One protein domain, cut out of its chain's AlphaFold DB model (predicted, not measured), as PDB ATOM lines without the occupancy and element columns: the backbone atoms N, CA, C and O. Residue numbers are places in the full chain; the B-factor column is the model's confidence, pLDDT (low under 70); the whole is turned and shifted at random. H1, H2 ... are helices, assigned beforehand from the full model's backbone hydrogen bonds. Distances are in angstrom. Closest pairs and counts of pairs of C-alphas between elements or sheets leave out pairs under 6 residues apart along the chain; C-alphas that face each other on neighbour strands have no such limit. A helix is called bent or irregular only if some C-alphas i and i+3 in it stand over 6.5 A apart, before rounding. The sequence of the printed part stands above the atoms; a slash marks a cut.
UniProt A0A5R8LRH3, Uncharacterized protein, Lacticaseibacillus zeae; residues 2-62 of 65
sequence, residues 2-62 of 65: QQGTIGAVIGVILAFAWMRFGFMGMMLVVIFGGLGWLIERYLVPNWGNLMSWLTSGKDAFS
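AT A GLANCE: This is residues 2 to 62 of the 65 residues of an uncharacterized protein of Lacticaseibacillus zeae (UniProt A0A5R8LRH3). The printed part is an open zigzag of three helical rods: H1a and H1b, the arms of one bent helix, fold back on each other as a V, and at the far end of H1b the chain turns a corner into H2. Contact between the rods is sparse, and H2 sticks out with residues 48 to 62. There are 61 printed residues with two named helices, H1 then H2, and no named strand; the class is all helix. The whole is extended, with a radius of gyration of the C-alphas of 16.6 A and spans of 45 by 30 by 14 A, only just flat.

HOW THE PARTS SIT: Start at H1, residues 3 to 43, assigned as one helix by its hydrogen bonds but bent: C-alphas 20 and 23 are 9.7 A apart. Its arms are H1a, residues 3 to 20, and H1b, residues 23 to 43. They touch, H1a with residues 14 to 18 alone and H1b with residues 25 to 29 alone; their closest C-alphas, of Ala 17 and Gly 25, are 5.8 A apart. They run opposite ways at a shallow tilt of 34.7 degrees, only just short of steep. After a tight link of 3 residues comes H2, residues 47 to 62, about perpendicular to H1b at 84 degrees. H1b and H2 are close but not clearly touching; their closest C-alphas, of Leu 43 and Leu 50, are 7.5 A apart. H1a and H2 are apart. Every O i to N i+4 pair is within hydrogen-bond range in H1b and H2, and 13 of 14 are in H1a.

IN THESE COORDINATES: Find C-alpha 3 at (13.399, 17.940, -48.066); from there H1a runs 26.6 A to C-alpha 20. Pick up H1b at C-alpha 23, (33.933, 17.478, -29.703), and go 28.6 A to C-alpha 43. H2 runs 21.8 A from C-alpha 47 to C-alpha 62 at (2.273, -6.426, -13.141).

THE WHOLE: The C-alphas of Gly 4 and Ser 62, the two farthest apart, are 46.3 A apart. The printed part has no cut and no long link. Its mean pLDDT is 72.2; look for values under 70 at residues 2 to 4, 20 to 21, 23 and 56 to 62.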
ATOM      1  N   GLN A   2       9.413  20.596 -47.826       51.28
ATOM      2  CA  GLN A   2      10.506  20.376 -48.778       51.28
ATOM      3  C   GLN A   2      11.726  19.793 -48.054       51.28
ATOM      4  O   GLN A   2      12.146  20.299 -47.017       51.28
ATOM      5  N   GLN A   3      12.289  18.726 -48.613       56.25
ATOM      6  CA  GLN A   3      13.399  17.940 -48.066       56.25
ATOM      7  C   GLN A   3      14.627  18.793 -47.673       56.25
ATOM      8  O   GLN A   3      15.379  18.422 -46.776       56.25
ATOM      9  N   GLY A   4      14.781  19.985 -48.266       60.25
ATOM     10  CA  GLY A   4      15.818  20.959 -47.910       60.25
ATOM     11  C   GLY A   4      15.640  21.634 -46.541       60.25
ATOM     12  O   GLY A   4      16.632  21.933 -45.881       60.25
ATOM     13  N   THR A   5      14.408  21.831 -46.059       72.25
ATOM     14  CA  THR A   5      14.156  22.478 -44.757       72.25
ATOM     15  C   THR A   5      14.589  21.585 -43.597       72.25
ATOM     16  O   THR A   5      15.144  22.067 -42.616       72.25
ATOM     17  N   ILE A   6      14.393  20.271 -43.731       70.75
ATOM     18  CA  ILE A   6      14.782  19.291 -42.708       70.75
ATOM     19  C   ILE A   6      16.310  19.250 -42.576       70.75
ATOM     20  O   ILE A   6      16.830  19.303 -41.464       70.75
ATOM     21  N   GLY A   7      17.036  19.257 -43.700       71.69
ATOM     22  CA  GLY A   7      18.501  19.329 -43.698       71.69
ATOM     23  C   GLY A   7      19.041  20.609 -43.052       71.69
ATOM     24  O   GLY A   7      19.981  20.547 -42.264       71.69
ATOM     25  N   ALA A   8      18.410  21.759 -43.318       77.19
ATOM     26  CA  ALA A   8      18.790  23.031 -42.705       77.19
ATOM     27  C   ALA A   8      18.563  23.036 -41.182       77.19
ATOM     28  O   ALA A   8      19.440  23.461 -40.432       77.19
ATOM     29  N   VAL A   9      17.426  22.512 -40.713       79.81
ATOM     30  CA  VAL A   9      17.120  22.408 -39.277       79.81
ATOM     31  C   VAL A   9      18.121  21.490 -38.568       79.81
ATOM     32  O   VAL A   9      18.659  21.866 -37.527       79.81
ATOM     33  N   ILE A  10      18.438  20.331 -39.154       79.25
ATOM     34  CA  ILE A  10      19.442  19.407 -38.604       79.25
ATOM     35  C   ILE A  10      20.825  20.075 -38.563       79.25
ATOM     36  O   ILE A  10      21.515  19.988 -37.546       79.25
ATOM     37  N   GLY A  11      21.210  20.793 -39.622       76.75
ATOM     38  CA  GLY A  11      22.475  21.527 -39.685       76.75
ATOM     39  C   GLY A  11      22.607  22.609 -38.609       76.75
ATOM     40  O   GLY A  11      23.658  22.715 -37.975       76.75
ATOM     41  N   VAL A  12      21.539  23.368 -38.339       81.44
ATOM     42  CA  VAL A  12      21.520  24.394 -37.279       81.44
ATOM     43  C   VAL A  12      21.653  23.764 -35.892       81.44
ATOM     44  O   VAL A  12      22.431  24.255 -35.075       81.44
ATOM     45  N   ILE A  13      20.952  22.656 -35.632       78.50
ATOM     46  CA  ILE A  13      21.057  21.932 -34.356       78.50
ATOM     47  C   ILE A  13      22.480  21.384 -34.166       78.50
ATOM     48  O   ILE A  13      23.039  21.518 -33.076       78.50
ATOM     49  N   LEU A  14      23.100  20.836 -35.221       75.94
ATOM     50  CA  LEU A  14      24.496  20.382 -35.181       75.94
ATOM     51  C   LEU A  14      25.470  21.526 -34.881       75.94
ATOM     52  O   LEU A  14      26.352  21.371 -34.037       75.94
ATOM     53  N   ALA A  15      25.306  22.676 -35.538       76.06
ATOM     54  CA  ALA A  15      26.151  23.847 -35.313       76.06
ATOM     55  C   ALA A  15      26.031  24.367 -33.868       76.06
ATOM     56  O   ALA A  15      27.036  24.695 -33.234       76.06
ATOM     57  N   PHE A  16      24.814  24.372 -33.313       76.75
ATOM     58  CA  PHE A  16      24.572  24.742 -31.917       76.75
ATOM     59  C   PHE A  16      25.186  23.748 -30.930       76.75
ATOM     60  O   PHE A  16      25.812  24.149 -29.945       76.75
ATOM     61  N   ALA A  17      25.038  22.449 -31.194       70.75
ATOM     62  CA  ALA A  17      25.645  21.408 -30.376       70.75
ATOM     63  C   ALA A  17      27.178  21.509 -30.386       70.75
ATOM     64  O   ALA A  17      27.805  21.369 -29.335       70.75
ATOM     65  N   TRP A  18      27.776  21.837 -31.535       70.62
ATOM     66  CA  TRP A  18      29.208  22.107 -31.641       70.62
ATOM     67  C   TRP A  18      29.612  23.312 -30.783       70.62
ATOM     68  O   TRP A  18      30.494  23.173 -29.935       70.62
ATOM     69  N   MET A  19      28.954  24.469 -30.933       74.62
ATOM     70  CA  MET A  19      29.288  25.673 -30.152       74.62
ATOM     71  C   MET A  19      29.158  25.458 -28.641       74.62
ATOM     72  O   MET A  19      29.931  26.032 -27.873       74.62
ATOM     73  N   ARG A  20      28.189  24.647 -28.197       67.06
ATOM     74  CA  ARG A  20      27.906  24.475 -26.768       67.06
ATOM     75  C   ARG A  20      28.730  23.379 -26.092       67.06
ATOM     76  O   ARG A  20      29.083  23.547 -24.927       67.06
ATOM     77  N   PHE A  21      29.007  22.279 -26.784       66.19
ATOM     78  CA  PHE A  21      29.585  21.070 -26.184       66.19
ATOM     79  C   PHE A  21      30.924  20.637 -26.804       66.19
ATOM     80  O   PHE A  21      31.538  19.683 -26.319       66.19
ATOM     81  N   GLY A  22      31.400  21.302 -27.863       72.75
ATOM     82  CA  GLY A  22      32.643  20.930 -28.543       72.75
ATOM     83  C   GLY A  22      32.617  19.495 -29.098       72.75
ATOM     84  O   GLY A  22      31.569  18.981 -29.491       72.75
ATOM     85  N   PHE A  23      33.775  18.824 -29.124       68.75
ATOM     86  CA  PHE A  23      33.933  17.478 -29.703       68.75
ATOM     87  C   PHE A  23      33.070  16.402 -29.008       68.75
ATOM     88  O   PHE A  23      32.489  15.545 -29.671       68.75
ATOM     89  N   MET A  24      32.913  16.482 -27.681       71.81
ATOM     90  CA  MET A  24      32.076  15.547 -26.912       71.81
ATOM     91  C   MET A  24      30.581  15.683 -27.243       71.81
ATOM     92  O   MET A  24      29.862  14.685 -27.274       71.81
ATOM     93  N   GLY A  25      30.123  16.894 -27.571       71.81
ATOM     94  CA  GLY A  25      28.765  17.127 -28.064       71.81
ATOM     95  C   GLY A  25      28.505  16.509 -29.427       71.81
ATOM     96  O   GLY A  25      27.450  15.921 -29.644       71.81
ATOM     97  N   MET A  26      29.482  16.589 -30.331       72.38
ATOM     98  CA  MET A  26      29.375  15.982 -31.660       72.38
ATOM     99  C   MET A  26      29.264  14.459 -31.587       72.38
ATOM    100  O   MET A  26      28.438  13.888 -32.293       72.38
ATOM    101  N   MET A  27      30.005  13.804 -30.685       76.19
ATOM    102  CA  MET A  27      29.827  12.369 -30.433       76.19
ATOM    103  C   MET A  27      28.392  12.038 -30.015       76.19
ATOM    104  O   MET A  27      27.796  11.120 -30.572       76.19
ATOM    105  N   LEU A  28      27.814  12.800 -29.082       77.50
ATOM    106  CA  LEU A  28      26.427  12.587 -28.667       77.50
ATOM    107  C   LEU A  28      25.448  12.825 -29.814       77.50
ATOM    108  O   LEU A  28      24.547  12.016 -29.998       77.50
ATOM    109  N   VAL A  29      25.630  13.870 -30.621       78.88
ATOM    110  CA  VAL A  29      24.743  14.132 -31.765       78.88
ATOM    111  C   VAL A  29      24.828  13.024 -32.812       78.88
ATOM    112  O   VAL A  29      23.795  12.618 -33.335       78.88
ATOM    113  N   VAL A  30      26.016  12.483 -33.092       81.25
ATOM    114  CA  VAL A  30      26.172  11.344 -34.010       81.25
ATOM    115  C   VAL A  30      25.517  10.086 -33.437       81.25
ATOM    116  O   VAL A  30      24.820   9.383 -34.165       81.25
ATOM    117  N   ILE A  31      25.677   9.824 -32.137       82.81
ATOM    118  CA  ILE A  31      25.038   8.684 -31.465       82.81
ATOM    119  C   ILE A  31      23.513   8.833 -31.489       82.81
ATOM    120  O   ILE A  31      22.822   7.908 -31.905       82.81
ATOM    121  N   PHE A  32      22.974   9.990 -31.105       80.94
ATOM    122  CA  PHE A  32      21.532  10.247 -31.106       80.94
ATOM    123  C   PHE A  32      20.947  10.307 -32.519       80.94
ATOM    124  O   PHE A  32      19.842   9.819 -32.728       80.94
ATOM    125  N   GLY A  33      21.675  10.846 -33.495       82.75
ATOM    126  CA  GLY A  33      21.272  10.850 -34.901       82.75
ATOM    127  C   GLY A  33      21.261   9.444 -35.498       82.75
ATOM    128  O   GLY A  33      20.296   9.062 -36.155       82.75
ATOM    129  N   GLY A  34      22.290   8.642 -35.211       83.50
ATOM    130  CA  GLY A  34      22.364   7.239 -35.615       83.50
ATOM    131  C   GLY A  34      21.280   6.390 -34.955       83.50
ATOM    132  O   GLY A  34      20.616   5.616 -35.638       83.50
ATOM    133  N   LEU A  35      21.038   6.582 -33.655       78.94
ATOM    134  CA  LEU A  35      19.926   5.956 -32.938       78.94
ATOM    135  C   LEU A  35      18.578   6.399 -33.504       78.94
ATOM    136  O   LEU A  35      17.731   5.548 -33.736       78.94
ATOM    137  N   GLY A  36      18.386   7.690 -33.776       78.25
ATOM    138  CA  GLY A  36      17.172   8.222 -34.397       78.25
ATOM    139  C   GLY A  36      16.904   7.588 -35.760       78.25
ATOM    140  O   GLY A  36      15.798   7.116 -36.004       78.25
ATOM    141  N   TRP A  37      17.933   7.465 -36.600       81.81
ATOM    142  CA  TRP A  37      17.839   6.776 -37.887       81.81
ATOM    143  C   TRP A  37      17.542   5.280 -37.736       81.81
ATOM    144  O   TRP A  37      16.707   4.738 -38.459       81.81
ATOM    145  N   LEU A  38      18.189   4.600 -36.784       79.12
ATOM    146  CA  LEU A  38      17.941   3.183 -36.510       79.12
ATOM    147  C   LEU A  38      16.503   2.965 -36.017       79.12
ATOM    148  O   LEU A  38      15.830   2.029 -36.443       79.12
ATOM    149  N   ILE A  39      16.023   3.858 -35.151       78.25
ATOM    150  CA  ILE A  39      14.657   3.858 -34.634       78.25
ATOM    151  C   ILE A  39      13.670   4.084 -35.779       78.25
ATOM    152  O   ILE A  39      12.718   3.323 -35.924       78.25
ATOM    153  N   GLU A  40      13.909   5.069 -36.636       77.12
ATOM    154  CA  GLU A  40      13.041   5.373 -37.775       77.12
ATOM    155  C   GLU A  40      13.018   4.243 -38.812       77.12
ATOM    156  O   GLU A  40      11.975   3.921 -39.380       77.12
ATOM    157  N   ARG A  41      14.153   3.574 -39.023       75.88
ATOM    158  CA  ARG A  41      14.271   2.502 -40.013       75.88
ATOM    159  C   ARG A  41      13.737   1.159 -39.529       75.88
ATOM    160  O   ARG A  41      13.152   0.426 -40.321       75.88
ATOM    161  N   TYR A  42      13.963   0.814 -38.264       74.00
ATOM    162  CA  TYR A  42      13.668  -0.524 -37.744       74.00
ATOM    163  C   TYR A  42      12.543  -0.537 -36.715       74.00
ATOM    164  O   TYR A  42      11.793  -1.509 -36.650       74.00
ATOM    165  N   LEU A  43      12.406   0.519 -35.915       70.81
ATOM    166  CA  LEU A  43      11.459   0.565 -34.802       70.81
ATOM    167  C   LEU A  43      10.109   1.162 -35.208       70.81
ATOM    168  O   LEU A  43       9.084   0.632 -34.802       70.81
ATOM    169  N   VAL A  44      10.084   2.210 -36.034       72.25
ATOM    170  CA  VAL A  44       8.846   2.828 -36.548       72.25
ATOM    171  C   VAL A  44       7.976   1.848 -37.352       72.25
ATOM    172  O   VAL A  44       6.785   1.757 -37.053       72.25
ATOM    173  N   PRO A  45       8.497   1.055 -38.311       73.94
ATOM    174  CA  PRO A  45       7.662   0.079 -39.018       73.94
ATOM    175  C   PRO A  45       7.197  -1.076 -38.117       73.94
ATOM    176  O   PRO A  45       6.107  -1.607 -38.314       73.94
ATOM    177  N   ASN A  46       7.975  -1.425 -37.090       70.00
ATOM    178  CA  ASN A  46       7.627  -2.458 -36.110       70.00
ATOM    179  C   ASN A  46       6.996  -1.889 -34.831       70.00
ATOM    180  O   ASN A  46       6.902  -2.600 -33.826       70.00
ATOM    181  N   TRP A  47       6.529  -0.637 -34.850       71.06
ATOM    182  CA  TRP A  47       6.051   0.049 -33.647       71.06
ATOM    183  C   TRP A  47       4.868  -0.677 -33.004       71.06
ATOM    184  O   TRP A  47       4.794  -0.773 -31.785       71.06
ATOM    185  N   GLY A  48       3.996  -1.287 -33.814       72.31
ATOM    186  CA  GLY A  48       2.898  -2.128 -33.326       72.31
ATOM    187  C   GLY A  48       3.374  -3.363 -32.550       72.31
ATOM    188  O   GLY A  48       2.838  -3.657 -31.483       72.31
ATOM    189  N   ASN A  49       4.427  -4.038 -33.024       70.62
ATOM    190  CA  ASN A  49       5.035  -5.171 -32.317       70.62
ATOM    191  C   ASN A  49       5.758  -4.721 -31.046       70.62
ATOM    192  O   ASN A  49       5.696  -5.413 -30.033       70.62
ATOM    193  N   LEU A  50       6.399  -3.550 -31.069       73.25
ATOM    194  CA  LEU A  50       7.047  -2.980 -29.890       73.25
ATOM    195  C   LEU A  50       6.024  -2.592 -28.816       73.25
ATOM    196  O   LEU A  50       6.224  -2.899 -27.647       73.25
ATOM    197  N   MET A  51       4.912  -1.963 -29.202       71.88
ATOM    198  CA  MET A  51       3.828  -1.608 -28.283       71.88
ATOM    199  C   MET A  51       3.110  -2.842 -27.751       71.88
ATOM    200  O   MET A  51       2.790  -2.889 -26.566       71.88
ATOM    201  N   SER A  52       2.898  -3.860 -28.588       70.38
ATOM    202  CA  SER A  52       2.378  -5.151 -28.139       70.38
ATOM    203  C   SER A  52       3.331  -5.799 -27.130       70.38
ATOM    204  O   SER A  52       2.898  -6.134 -26.031       70.38
ATOM    205  N   TRP A  53       4.634  -5.851 -27.423       73.88
ATOM    206  CA  TRP A  53       5.655  -6.359 -26.502       73.88
ATOM    207  C   TRP A  53       5.756  -5.542 -25.205       73.88
ATOM    208  O   TRP A  53       5.842  -6.128 -24.133       73.88
ATOM    209  N   LEU A  54       5.685  -4.210 -25.262       75.50
ATOM    210  CA  LEU A  54       5.687  -3.338 -24.079       75.50
ATOM    211  C   LEU A  54       4.424  -3.518 -23.238       75.50
ATOM    212  O   LEU A  54       4.503  -3.498 -22.014       75.50
ATOM    213  N   THR A  55       3.267  -3.706 -23.870       71.12
ATOM    214  CA  THR A  55       1.995  -3.918 -23.165       71.12
ATOM    215  C   THR A  55       1.978  -5.297 -22.511       71.12
ATOM    216  O   THR A  55       1.708  -5.397 -21.317       71.12
ATOM    217  N   SER A  56       2.393  -6.340 -23.234       66.25
ATOM    218  CA  SER A  56       2.566  -7.687 -22.677       66.25
ATOM    219  C   SER A  56       3.671  -7.747 -21.620       66.25
ATOM    220  O   SER A  56       3.542  -8.460 -20.629       66.25
ATOM    221  N   GLY A  57       4.742  -6.972 -21.785       63.12
ATOM    222  CA  GLY A  57       5.795  -6.803 -20.790       63.12
ATOM    223  C   GLY A  57       5.274  -6.108 -19.535       63.12
ATOM    224  O   GLY A  57       5.579  -6.538 -18.427       63.12
ATOM    225  N   LYS A  58       4.418  -5.090 -19.679       58.22
ATOM    226  CA  LYS A  58       3.741  -4.425 -18.557       58.22
ATOM    227  C   LYS A  58       2.819  -5.388 -17.805       58.22
ATOM    228  O   LYS A  58       2.792  -5.342 -16.579       58.22
ATOM    229  N   ASP A  59       2.138  -6.289 -18.509       55.75
ATOM    230  CA  ASP A  59       1.360  -7.366 -17.883       55.75
ATOM    231  C   ASP A  59       2.262  -8.396 -17.185       55.75
ATOM    232  O   ASP A  59       1.938  -8.850 -16.088       55.75
ATOM    233  N   ALA A  60       3.431  -8.713 -17.752       57.06
ATOM    234  CA  ALA A  60       4.419  -9.594 -17.128       57.06
ATOM    235  C   ALA A  60       5.041  -8.984 -15.856       57.06
ATOM    236  O   ALA A  60       5.196  -9.682 -14.856       57.06
ATOM    237  N   PHE A  61       5.327  -7.677 -15.847       55.97
ATOM    238  CA  PHE A  61       5.796  -6.962 -14.654       55.97
ATOM    239  C   PHE A  61       4.677  -6.741 -13.622       55.97
ATOM    240  O   PHE A  61       4.947  -6.751 -12.423       55.97
ATOM    241  N   SER A  62       3.417  -6.592 -14.051       53.59
ATOM    242  CA  SER A  62       2.273  -6.426 -13.141       53.59
ATOM    243  C   SER A  62       1.849  -7.723 -12.443       53.59
ATOM    244  O   SER A  62       1.203  -7.650 -11.401       53.59
TER     245      SER A  62